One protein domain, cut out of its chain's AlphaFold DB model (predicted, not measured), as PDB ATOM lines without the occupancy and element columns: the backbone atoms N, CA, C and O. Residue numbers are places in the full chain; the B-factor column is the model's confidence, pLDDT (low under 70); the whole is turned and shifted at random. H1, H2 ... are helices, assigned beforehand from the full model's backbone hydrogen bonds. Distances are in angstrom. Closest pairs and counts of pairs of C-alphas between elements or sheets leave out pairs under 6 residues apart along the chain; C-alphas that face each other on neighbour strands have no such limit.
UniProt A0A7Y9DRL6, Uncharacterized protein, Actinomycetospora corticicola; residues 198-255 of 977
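Overview. This is residues 198 to 255 of the 977 residues of an uncharacterized protein of Actinomycetospora corticicola (UniProt A0A7Y9DRL6). A long helix, H1, forms a helical hairpin with H2, which folds back beside it, and a short third helix, H3, packs on H1 with its centre to one side of the hairpin, so that the three helix centres make a triangle. A long loop, residues 237 to 248, leads from H2 across to H3 near the end where H1 begins, and the opening stretch, residues 198 to 208, lies at that end too. The printed part has 58 residues with three named helices, in the order H1, H2, H3, and no named strand; the class is all helix. It is compact, with a radius of gyration of the C-alphas of 10.8 A, and elongated, with spans of 31 by 19 by 18 A.

Along the chain. The printed part begins at Ser 198, and residues 198 to 208 precede the first named helix. H1 takes residues 209 to 224, from C-alpha 209 at (-25.759, -3.943, 15.331) to C-alpha 224 at (-44.288, -2.913, 2.668), a length of 22.5 A. H2 takes residues 228 to 236 and measures 12.2 A from first to last C-alpha. H3 takes residues 249 to 255, 9.8 A long, and ends with C-alpha 255 at (-34.306, -9.085, 8.014).

Arrangement. H1 and H2 form a helical hairpin and touch, with the C-alphas of Ala 219 and Ala 231 closest at 4.9 A. Their lines stand at a shallow tilt of 17 degrees, and they run opposite ways. H1 and H3 also touch, with the C-alphas of Ala 216 and Ile 255 closest at 4.7 A. They run the same way at a shallow tilt of 28 degrees. H2 and H3 are close but not clearly touching: their closest C-alphas, those of Val 235 and Ile 255, are 7.5 A apart. These two run opposite ways at a tilt of 36 degrees, only just steep. In H1, H2 and H3 every pair of O i and N i+4 is within hydrogen-bond range.

Size, cuts and confidence. The two C-alphas farthest apart are those of Val 205 and Gly 226, at 32.6 A, while the first and last printed C-alphas, of Ser 198 and Ile 255, are 15.1 A apart. The printed part has no cut. The link from H1 to H2 is tight, with 3 residues, and the link from H2 to H3 is long, with 12 residues. The mean pLDDT of the printed part is 87.1, and no printed residue is under 70.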
ATOM      1  N   SER A 198     -24.486   1.109   7.353       88.50
ATOM      2  CA  SER A 198     -23.072   1.001   6.983       88.50
ATOM      3  C   SER A 198     -22.880  -0.018   5.859       88.50
ATOM      4  O   SER A 198     -23.504  -1.079   5.862       88.50
ATOM      5  N   ALA A 199     -21.995   0.288   4.907       84.38
ATOM      6  CA  ALA A 199     -21.669  -0.602   3.788       84.38
ATOM      7  C   ALA A 199     -20.785  -1.799   4.194       84.38
ATOM      8  O   ALA A 199     -20.733  -2.787   3.468       84.38
ATOM      9  N   ASP A 200     -20.113  -1.714   5.346       84.75
ATOM     10  CA  ASP A 200     -19.446  -2.834   6.010       84.75
ATOM     11  C   ASP A 200     -19.884  -2.854   7.484       84.75
ATOM     12  O   ASP A 200     -19.196  -2.290   8.338       84.75
ATOM     13  N   PRO A 201     -21.025  -3.493   7.810       81.94
ATOM     14  CA  PRO A 201     -21.462  -3.616   9.196       81.94
ATOM     15  C   PRO A 201     -20.434  -4.358  10.065       81.94
ATOM     16  O   PRO A 201     -20.365  -4.114  11.263       81.94
ATOM     17  N   SER A 202     -19.587  -5.227   9.502       79.69
ATOM     18  CA  SER A 202     -18.581  -5.952  10.292       79.69
ATOM     19  C   SER A 202     -17.426  -5.060  10.776       79.69
ATOM     20  O   SER A 202     -16.763  -5.398  11.758       79.69
ATOM     21  N   GLY A 203     -17.216  -3.914  10.119       81.38
ATOM     22  CA  GLY A 203     -16.267  -2.875  10.519       81.38
ATOM     23  C   GLY A 203     -16.817  -1.854  11.524       81.38
ATOM     24  O   GLY A 203     -16.033  -1.081  12.084       81.38
ATOM     25  N   ASP A 204     -18.131  -1.834  11.775       85.06
ATOM     26  CA  ASP A 204     -18.744  -0.910  12.734       85.06
ATOM     27  C   ASP A 204     -18.383  -1.289  14.183       85.06
ATOM     28  O   ASP A 204     -18.277  -2.458  14.560       85.06
ATOM     29  N   VAL A 205     -18.243  -0.280  15.047       82.44
ATOM     30  CA  VAL A 205     -17.763  -0.459  16.433       82.44
ATOM     31  C   VAL A 205     -18.722  -1.280  17.310       82.44
ATOM     32  O   VAL A 205     -18.310  -1.838  18.326       82.44
ATOM     33  N   ASP A 206     -19.989  -1.394  16.911       77.69
ATOM     34  CA  ASP A 206     -21.005  -2.225  17.557       77.69
ATOM     35  C   ASP A 206     -21.240  -3.578  16.867       77.69
ATOM     36  O   ASP A 206     -22.326  -4.154  16.968       77.69
ATOM     37  N   GLY A 207     -20.242  -4.079  16.129       78.25
ATOM     38  CA  GLY A 207     -20.369  -5.305  15.334       78.25
ATOM     39  C   GLY A 207     -21.441  -5.197  14.246       78.25
ATOM     40  O   GLY A 207     -22.002  -6.209  13.827       78.25
ATOM     41  N   GLY A 208     -21.786  -3.969  13.852       84.81
ATOM     42  CA  GLY A 208     -22.815  -3.678  12.865       84.81
ATOM     43  C   GLY A 208     -24.225  -3.696  13.420       84.81
ATOM     44  O   GLY A 208     -25.168  -3.681  12.633       84.81
ATOM     45  N   ARG A 209     -24.425  -3.747  14.745       85.81
ATOM     46  CA  ARG A 209     -25.759  -3.943  15.331       85.81
ATOM     47  C   ARG A 209     -26.749  -2.857  14.916       85.81
ATOM     48  O   ARG A 209     -27.863  -3.188  14.515       85.81
ATOM     49  N   ARG A 210     -26.362  -1.577  14.959       88.19
ATOM     50  CA  ARG A 210     -27.238  -0.462  14.542       88.19
ATOM     51  C   ARG A 210     -27.392  -0.373  13.027       88.19
ATOM     52  O   ARG A 210     -28.493  -0.087  12.566       88.19
ATOM     53  N   SER A 211     -26.348  -0.702  12.264       89.44
ATOM     54  CA  SER A 211     -26.428  -0.826  10.802       89.44
ATOM     55  C   SER A 211     -27.419  -1.924  10.385       89.44
ATOM     56  O   SER A 211     -28.317  -1.679   9.584       89.44
ATOM     57  N   LEU A 212     -27.350  -3.106  11.009       90.50
ATOM     58  CA  LEU A 212     -28.262  -4.227  10.774       90.50
ATOM     59  C   LEU A 212     -29.682  -3.955  11.294       90.50
ATOM     60  O   LEU A 212     -30.646  -4.380  10.662       90.50
ATOM     61  N   ALA A 213     -29.846  -3.214  12.394       90.44
ATOM     62  CA  ALA A 213     -31.162  -2.762  12.851       90.44
ATOM     63  C   ALA A 213     -31.803  -1.768  11.862       90.44
ATOM     64  O   ALA A 213     -32.974  -1.916  11.519       90.44
ATOM     65  N   ALA A 214     -31.034  -0.810  11.332       91.25
ATOM     66  CA  ALA A 214     -31.496   0.075  10.263       91.25
ATOM     67  C   ALA A 214     -31.784  -0.701   8.964       91.25
ATOM     68  O   ALA A 214     -32.785  -0.435   8.301       91.25
ATOM     69  N   ALA A 215     -30.973  -1.708   8.626       93.44
ATOM     70  CA  ALA A 215     -31.201  -2.579   7.474       93.44
ATOM     71  C   ALA A 215     -32.468  -3.439   7.625       93.44
ATOM     72  O   ALA A 215     -33.141  -3.688   6.627       93.44
ATOM     73  N   ALA A 216     -32.835  -3.840   8.849       93.19
ATOM     74  CA  ALA A 216     -34.111  -4.495   9.136       93.19
ATOM     75  C   ALA A 216     -35.303  -3.566   8.854       93.19
ATOM     76  O   ALA A 216     -36.212  -3.955   8.125       93.19
ATOM     77  N   GLU A 217     -35.269  -2.323   9.350       94.06
ATOM     78  CA  GLU A 217     -36.307  -1.325   9.047       94.06
ATOM     79  C   GLU A 217     -36.387  -1.022   7.536       94.06
ATOM     80  O   GLU A 217     -37.483  -0.942   6.988       94.06
ATOM     81  N   VAL A 218     -35.250  -0.909   6.831       94.19
ATOM     82  CA  VAL A 218     -35.213  -0.723   5.363       94.19
ATOM     83  C   VAL A 218     -35.795  -1.930   4.624       94.19
ATOM     84  O   VAL A 218     -36.536  -1.742   3.661       94.19
ATOM     85  N   ALA A 219     -35.483  -3.158   5.048       94.25
ATOM     86  CA  ALA A 219     -36.016  -4.370   4.430       94.25
ATOM     87  C   ALA A 219     -37.535  -4.481   4.626       94.25
ATOM     88  O   ALA A 219     -38.248  -4.756   3.663       94.25
ATOM     89  N   GLU A 220     -38.035  -4.207   5.836       92.31
ATOM     90  CA  GLU A 220     -39.472  -4.164   6.123       92.31
ATOM     91  C   GLU A 220     -40.179  -3.082   5.291       92.31
ATOM     92  O   GLU A 220     -41.132  -3.398   4.586       92.31
ATOM     93  N   LEU A 221     -39.673  -1.842   5.275       93.06
ATOM     94  CA  LEU A 221     -40.246  -0.733   4.496       93.06
ATOM     95  C   LEU A 221     -40.259  -0.993   2.982       93.06
ATOM     96  O   LEU A 221     -41.217  -0.629   2.299       93.06
ATOM     97  N   LEU A 222     -39.210  -1.612   2.431       95.38
ATOM     98  CA  LEU A 222     -39.173  -1.970   1.010       95.38
ATOM     99  C   LEU A 222     -40.182  -3.077   0.686       95.38
ATOM    100  O   LEU A 222     -40.831  -3.005  -0.354       95.38
ATOM    101  N   VAL A 223     -40.366  -4.065   1.565       93.38
ATOM    102  CA  VAL A 223     -41.374  -5.124   1.384       93.38
ATOM    103  C   VAL A 223     -42.798  -4.572   1.550       93.38
ATOM    104  O   VAL A 223     -43.655  -4.872   0.722       93.38
ATOM    105  N   GLU A 224     -43.037  -3.680   2.520       90.44
ATOM    106  CA  GLU A 224     -44.288  -2.913   2.668       90.44
ATOM    107  C   GLU A 224     -44.618  -2.099   1.401       90.44
ATOM    108  O   GLU A 224     -45.776  -2.036   0.985       90.44
ATOM    109  N   ALA A 225     -43.599  -1.536   0.744       92.75
ATOM    110  CA  ALA A 225     -43.712  -0.815  -0.525       92.75
ATOM    111  C   ALA A 225     -43.766  -1.719  -1.781       92.75
ATOM    112  O   ALA A 225     -43.739  -1.208  -2.901       92.75
ATOM    113  N   GLY A 226     -43.810  -3.050  -1.633       93.69
ATOM    114  CA  GLY A 226     -43.835  -4.008  -2.751       93.69
ATOM    115  C   GLY A 226     -42.504  -4.178  -3.500       93.69
ATOM    116  O   GLY A 226     -42.456  -4.832  -4.537       93.69
ATOM    117  N   ARG A 227     -41.405  -3.619  -2.982       95.94
ATOM    118  CA  ARG A 227     -40.045  -3.621  -3.554       95.94
ATOM    119  C   ARG A 227     -39.196  -4.767  -2.977       95.94
ATOM    120  O   ARG A 227     -38.027  -4.584  -2.637       95.94
ATOM    121  N   ALA A 228     -39.782  -5.960  -2.851       93.81
ATOM    122  CA  ALA A 228     -39.160  -7.114  -2.191       93.81
ATOM    123  C   ALA A 228     -37.841  -7.574  -2.850       93.81
ATOM    124  O   ALA A 228     -36.892  -7.924  -2.147       93.81
ATOM    125  N   GLU A 229     -37.730  -7.500  -4.180       93.06
ATOM    126  CA  GLU A 229     -36.476  -7.795  -4.895       93.06
ATOM    127  C   GLU A 229     -35.352  -6.806  -4.538       93.06
ATOM    128  O   GLU A 229     -34.196  -7.203  -4.375       93.06
ATOM    129  N   GLU A 230     -35.682  -5.522  -4.358       94.81
ATOM    130  CA  GLU A 230     -34.722  -4.498  -3.933       94.81
ATOM    131  C   GLU A 230     -34.288  -4.728  -2.481       94.81
ATOM    132  O   GLU A 230     -33.097  -4.632  -2.177       94.81
ATOM    133  N   ALA A 231     -35.226  -5.099  -1.601       94.25
ATOM    134  CA  ALA A 231     -34.918  -5.510  -0.233       94.25
ATOM    135  C   ALA A 231     -33.930  -6.687  -0.230       94.25
ATOM    136  O   ALA A 231     -32.874  -6.602   0.394       94.25
ATOM    137  N   ALA A 232     -34.220  -7.749  -0.990       92.25
ATOM    138  CA  ALA A 232     -33.359  -8.926  -1.098       92.25
ATOM    139  C   ALA A 232     -31.975  -8.598  -1.686       92.25
ATOM    140  O   ALA A 232     -30.971  -9.153  -1.239       92.25
ATOM    141  N   SER A 233     -31.910  -7.681  -2.657       92.50
ATOM    142  CA  SER A 233     -30.662  -7.208  -3.263       92.50
ATOM    143  C   SER A 233     -29.788  -6.449  -2.255       92.50
ATOM    144  O   SER A 233     -28.637  -6.829  -2.037       92.50
ATOM    145  N   ARG A 234     -30.348  -5.442  -1.562       91.94
ATOM    146  CA  ARG A 234     -29.642  -4.653  -0.531       91.94
ATOM    147  C   ARG A 234     -29.213  -5.505   0.668       91.94
ATOM    148  O   ARG A 234     -28.117  -5.337   1.189       91.94
ATOM    149  N   VAL A 235     -30.065  -6.429   1.109       90.44
ATOM    150  CA  VAL A 235     -29.783  -7.316   2.249       90.44
ATOM    151  C   VAL A 235     -28.638  -8.287   1.949       90.44
ATOM    152  O   VAL A 235     -27.829  -8.566   2.836       90.44
ATOM    153  N   ARG A 236     -28.522  -8.776   0.706       89.56
ATOM    154  CA  ARG A 236     -27.481  -9.737   0.302       89.56
ATOM    155  C   ARG A 236     -26.056  -9.196   0.456       89.56
ATOM    156  O   ARG A 236     -25.139  -9.988   0.615       89.56
ATOM    157  N   THR A 237     -25.862  -7.877   0.429       87.12
ATOM    158  CA  THR A 237     -24.549  -7.246   0.663       87.12
ATOM    159  C   THR A 237     -24.262  -6.929   2.135       87.12
ATOM    160  O   THR A 237     -23.172  -6.460   2.436       87.12
ATOM    161  N   LEU A 238     -25.225  -7.143   3.042       87.00
ATOM    162  CA  LEU A 238     -25.149  -6.726   4.452       87.00
ATOM    163  C   LEU A 238     -25.168  -7.900   5.438       87.00
ATOM    164  O   LEU A 238     -24.611  -7.790   6.530       87.00
ATOM    165  N   LEU A 239     -25.813  -9.015   5.088       86.88
ATOM    166  CA  LEU A 239     -25.787 -10.221   5.914       86.88
ATOM    167  C   LEU A 239     -24.463 -10.981   5.732       86.88
ATOM    168  O   LEU A 239     -24.087 -11.257   4.595       86.88
ATOM    169  N   PRO A 240     -23.788 -11.398   6.820       71.25
ATOM    170  CA  PRO A 240     -22.657 -12.312   6.718       71.25
ATOM    171  C   PRO A 240     -23.128 -13.727   6.343       71.25
ATOM    172  O   PRO A 240     -24.152 -14.195   6.845       71.25
ATOM    173  N   ASP A 241     -22.326 -14.458   5.562       74.44
ATOM    174  CA  ASP A 241     -22.564 -15.857   5.141       74.44
ATOM    175  C   ASP A 241     -22.487 -16.903   6.287       74.44
ATOM    176  O   ASP A 241     -22.295 -18.098   6.055       74.44
ATOM    177  N   GLY A 242     -22.585 -16.473   7.547       79.00
ATOM    178  CA  GLY A 242     -22.400 -17.302   8.739       79.00
ATOM    179  C   GLY A 242     -23.592 -17.286   9.695       79.00
ATOM    180  O   GLY A 242     -24.576 -16.567   9.512       79.00
ATOM    181  N   THR A 243     -23.493 -18.073  10.766       78.69
ATOM    182  CA  THR A 243     -24.431 -17.982  11.891       78.69
ATOM    183  C   THR A 243     -24.291 -16.604  12.553       78.69
ATOM    184  O   THR A 243     -23.174 -16.249  12.938       78.69
ATOM    185  N   PRO A 244     -25.373 -15.815  12.702       80.94
ATOM    186  CA  PRO A 244     -25.295 -14.502  13.336       80.94
ATOM    187  C   PRO A 244     -24.874 -14.618  14.807       80.94
ATOM    188  O   PRO A 244     -25.335 -15.503  15.528       80.94
ATOM    189  N   GLY A 245     -24.018 -13.698  15.263       78.88
ATOM    190  CA  GLY A 245     -23.668 -13.583  16.680       78.88
ATOM    191  C   GLY A 245     -24.891 -13.199  17.527       78.88
ATOM    192  O   GLY A 245     -25.788 -12.519  17.023       78.88
ATOM    193  N   PRO A 246     -24.953 -13.585  18.817       75.56
ATOM    194  CA  PRO A 246     -26.156 -13.424  19.646       75.56
ATOM    195  C   PRO A 246     -26.644 -11.969  19.746       75.56
ATOM    196  O   PRO A 246     -27.843 -11.725  19.829       75.56
ATOM    197  N   HIS A 247     -25.725 -11.005  19.649       75.12
ATOM    198  CA  HIS A 247     -25.984  -9.563  19.636       75.12
ATOM    199  C   HIS A 247     -26.696  -9.042  18.372       75.12
ATOM    200  O   HIS A 247     -27.222  -7.935  18.397       75.12
ATOM    201  N   VAL A 248     -26.717  -9.807  17.272       83.12
ATOM    202  CA  VAL A 248     -27.373  -9.448  15.994       83.12
ATOM    203  C   VAL A 248     -28.452 -10.440  15.554       83.12
ATOM    204  O   VAL A 248     -29.152 -10.163  14.581       83.12
ATOM    205  N   VAL A 249     -28.660 -11.548  16.281       84.31
ATOM    206  CA  VAL A 249     -29.705 -12.556  15.996       84.31
ATOM    207  C   VAL A 249     -31.083 -11.919  15.780       84.31
ATOM    208  O   VAL A 249     -31.759 -12.274  14.819       84.31
ATOM    209  N   ALA A 250     -31.487 -10.945  16.602       83.88
ATOM    210  CA  ALA A 250     -32.792 -10.292  16.466       83.88
ATOM    211  C   ALA A 250     -32.910  -9.445  15.181       83.88
ATOM    212  O   ALA A 250     -33.889  -9.573  14.447       83.88
ATOM    213  N   ALA A 251     -31.898  -8.630  14.860       85.50
ATOM    214  CA  ALA A 251     -31.885  -7.812  13.643       85.50
ATOM    215  C   ALA A 251     -31.821  -8.680  12.373       85.50
ATOM    216  O   ALA A 251     -32.597  -8.482  11.439       85.50
ATOM    217  N   VAL A 252     -30.960  -9.703  12.365       87.12
ATOM    218  CA  VAL A 252     -30.860 -10.680  11.269       87.12
ATOM    219  C   VAL A 252     -32.146 -11.505  11.139       87.12
ATOM    220  O   VAL A 252     -32.575 -11.788  10.022       87.12
ATOM    221  N   GLY A 253     -32.809 -11.826  12.252       84.44
ATOM    222  CA  GLY A 253     -34.129 -12.454  12.277       84.44
ATOM    223  C   GLY A 253     -35.202 -11.579  11.624       84.44
ATOM    224  O   GLY A 253     -35.887 -12.041  10.715       84.44
ATOM    225  N   ARG A 254     -35.302 -10.295  12.000       88.69
ATOM    226  CA  ARG A 254     -36.214  -9.330  11.353       88.69
ATOM    227  C   ARG A 254     -35.959  -9.209   9.849       88.69
ATOM    228  O   ARG A 254     -36.900  -9.304   9.070       88.69
ATOM    229  N   ILE A 255     -34.695  -9.099   9.432       87.75
ATOM    230  CA  ILE A 255     -34.306  -9.085   8.014       87.75
ATOM    231  C   ILE A 255     -34.795 -10.354   7.289       87.75
ATOM    232  O   ILE A 255     -35.418 -10.261   6.230       87.75
TER     233      ILE A 255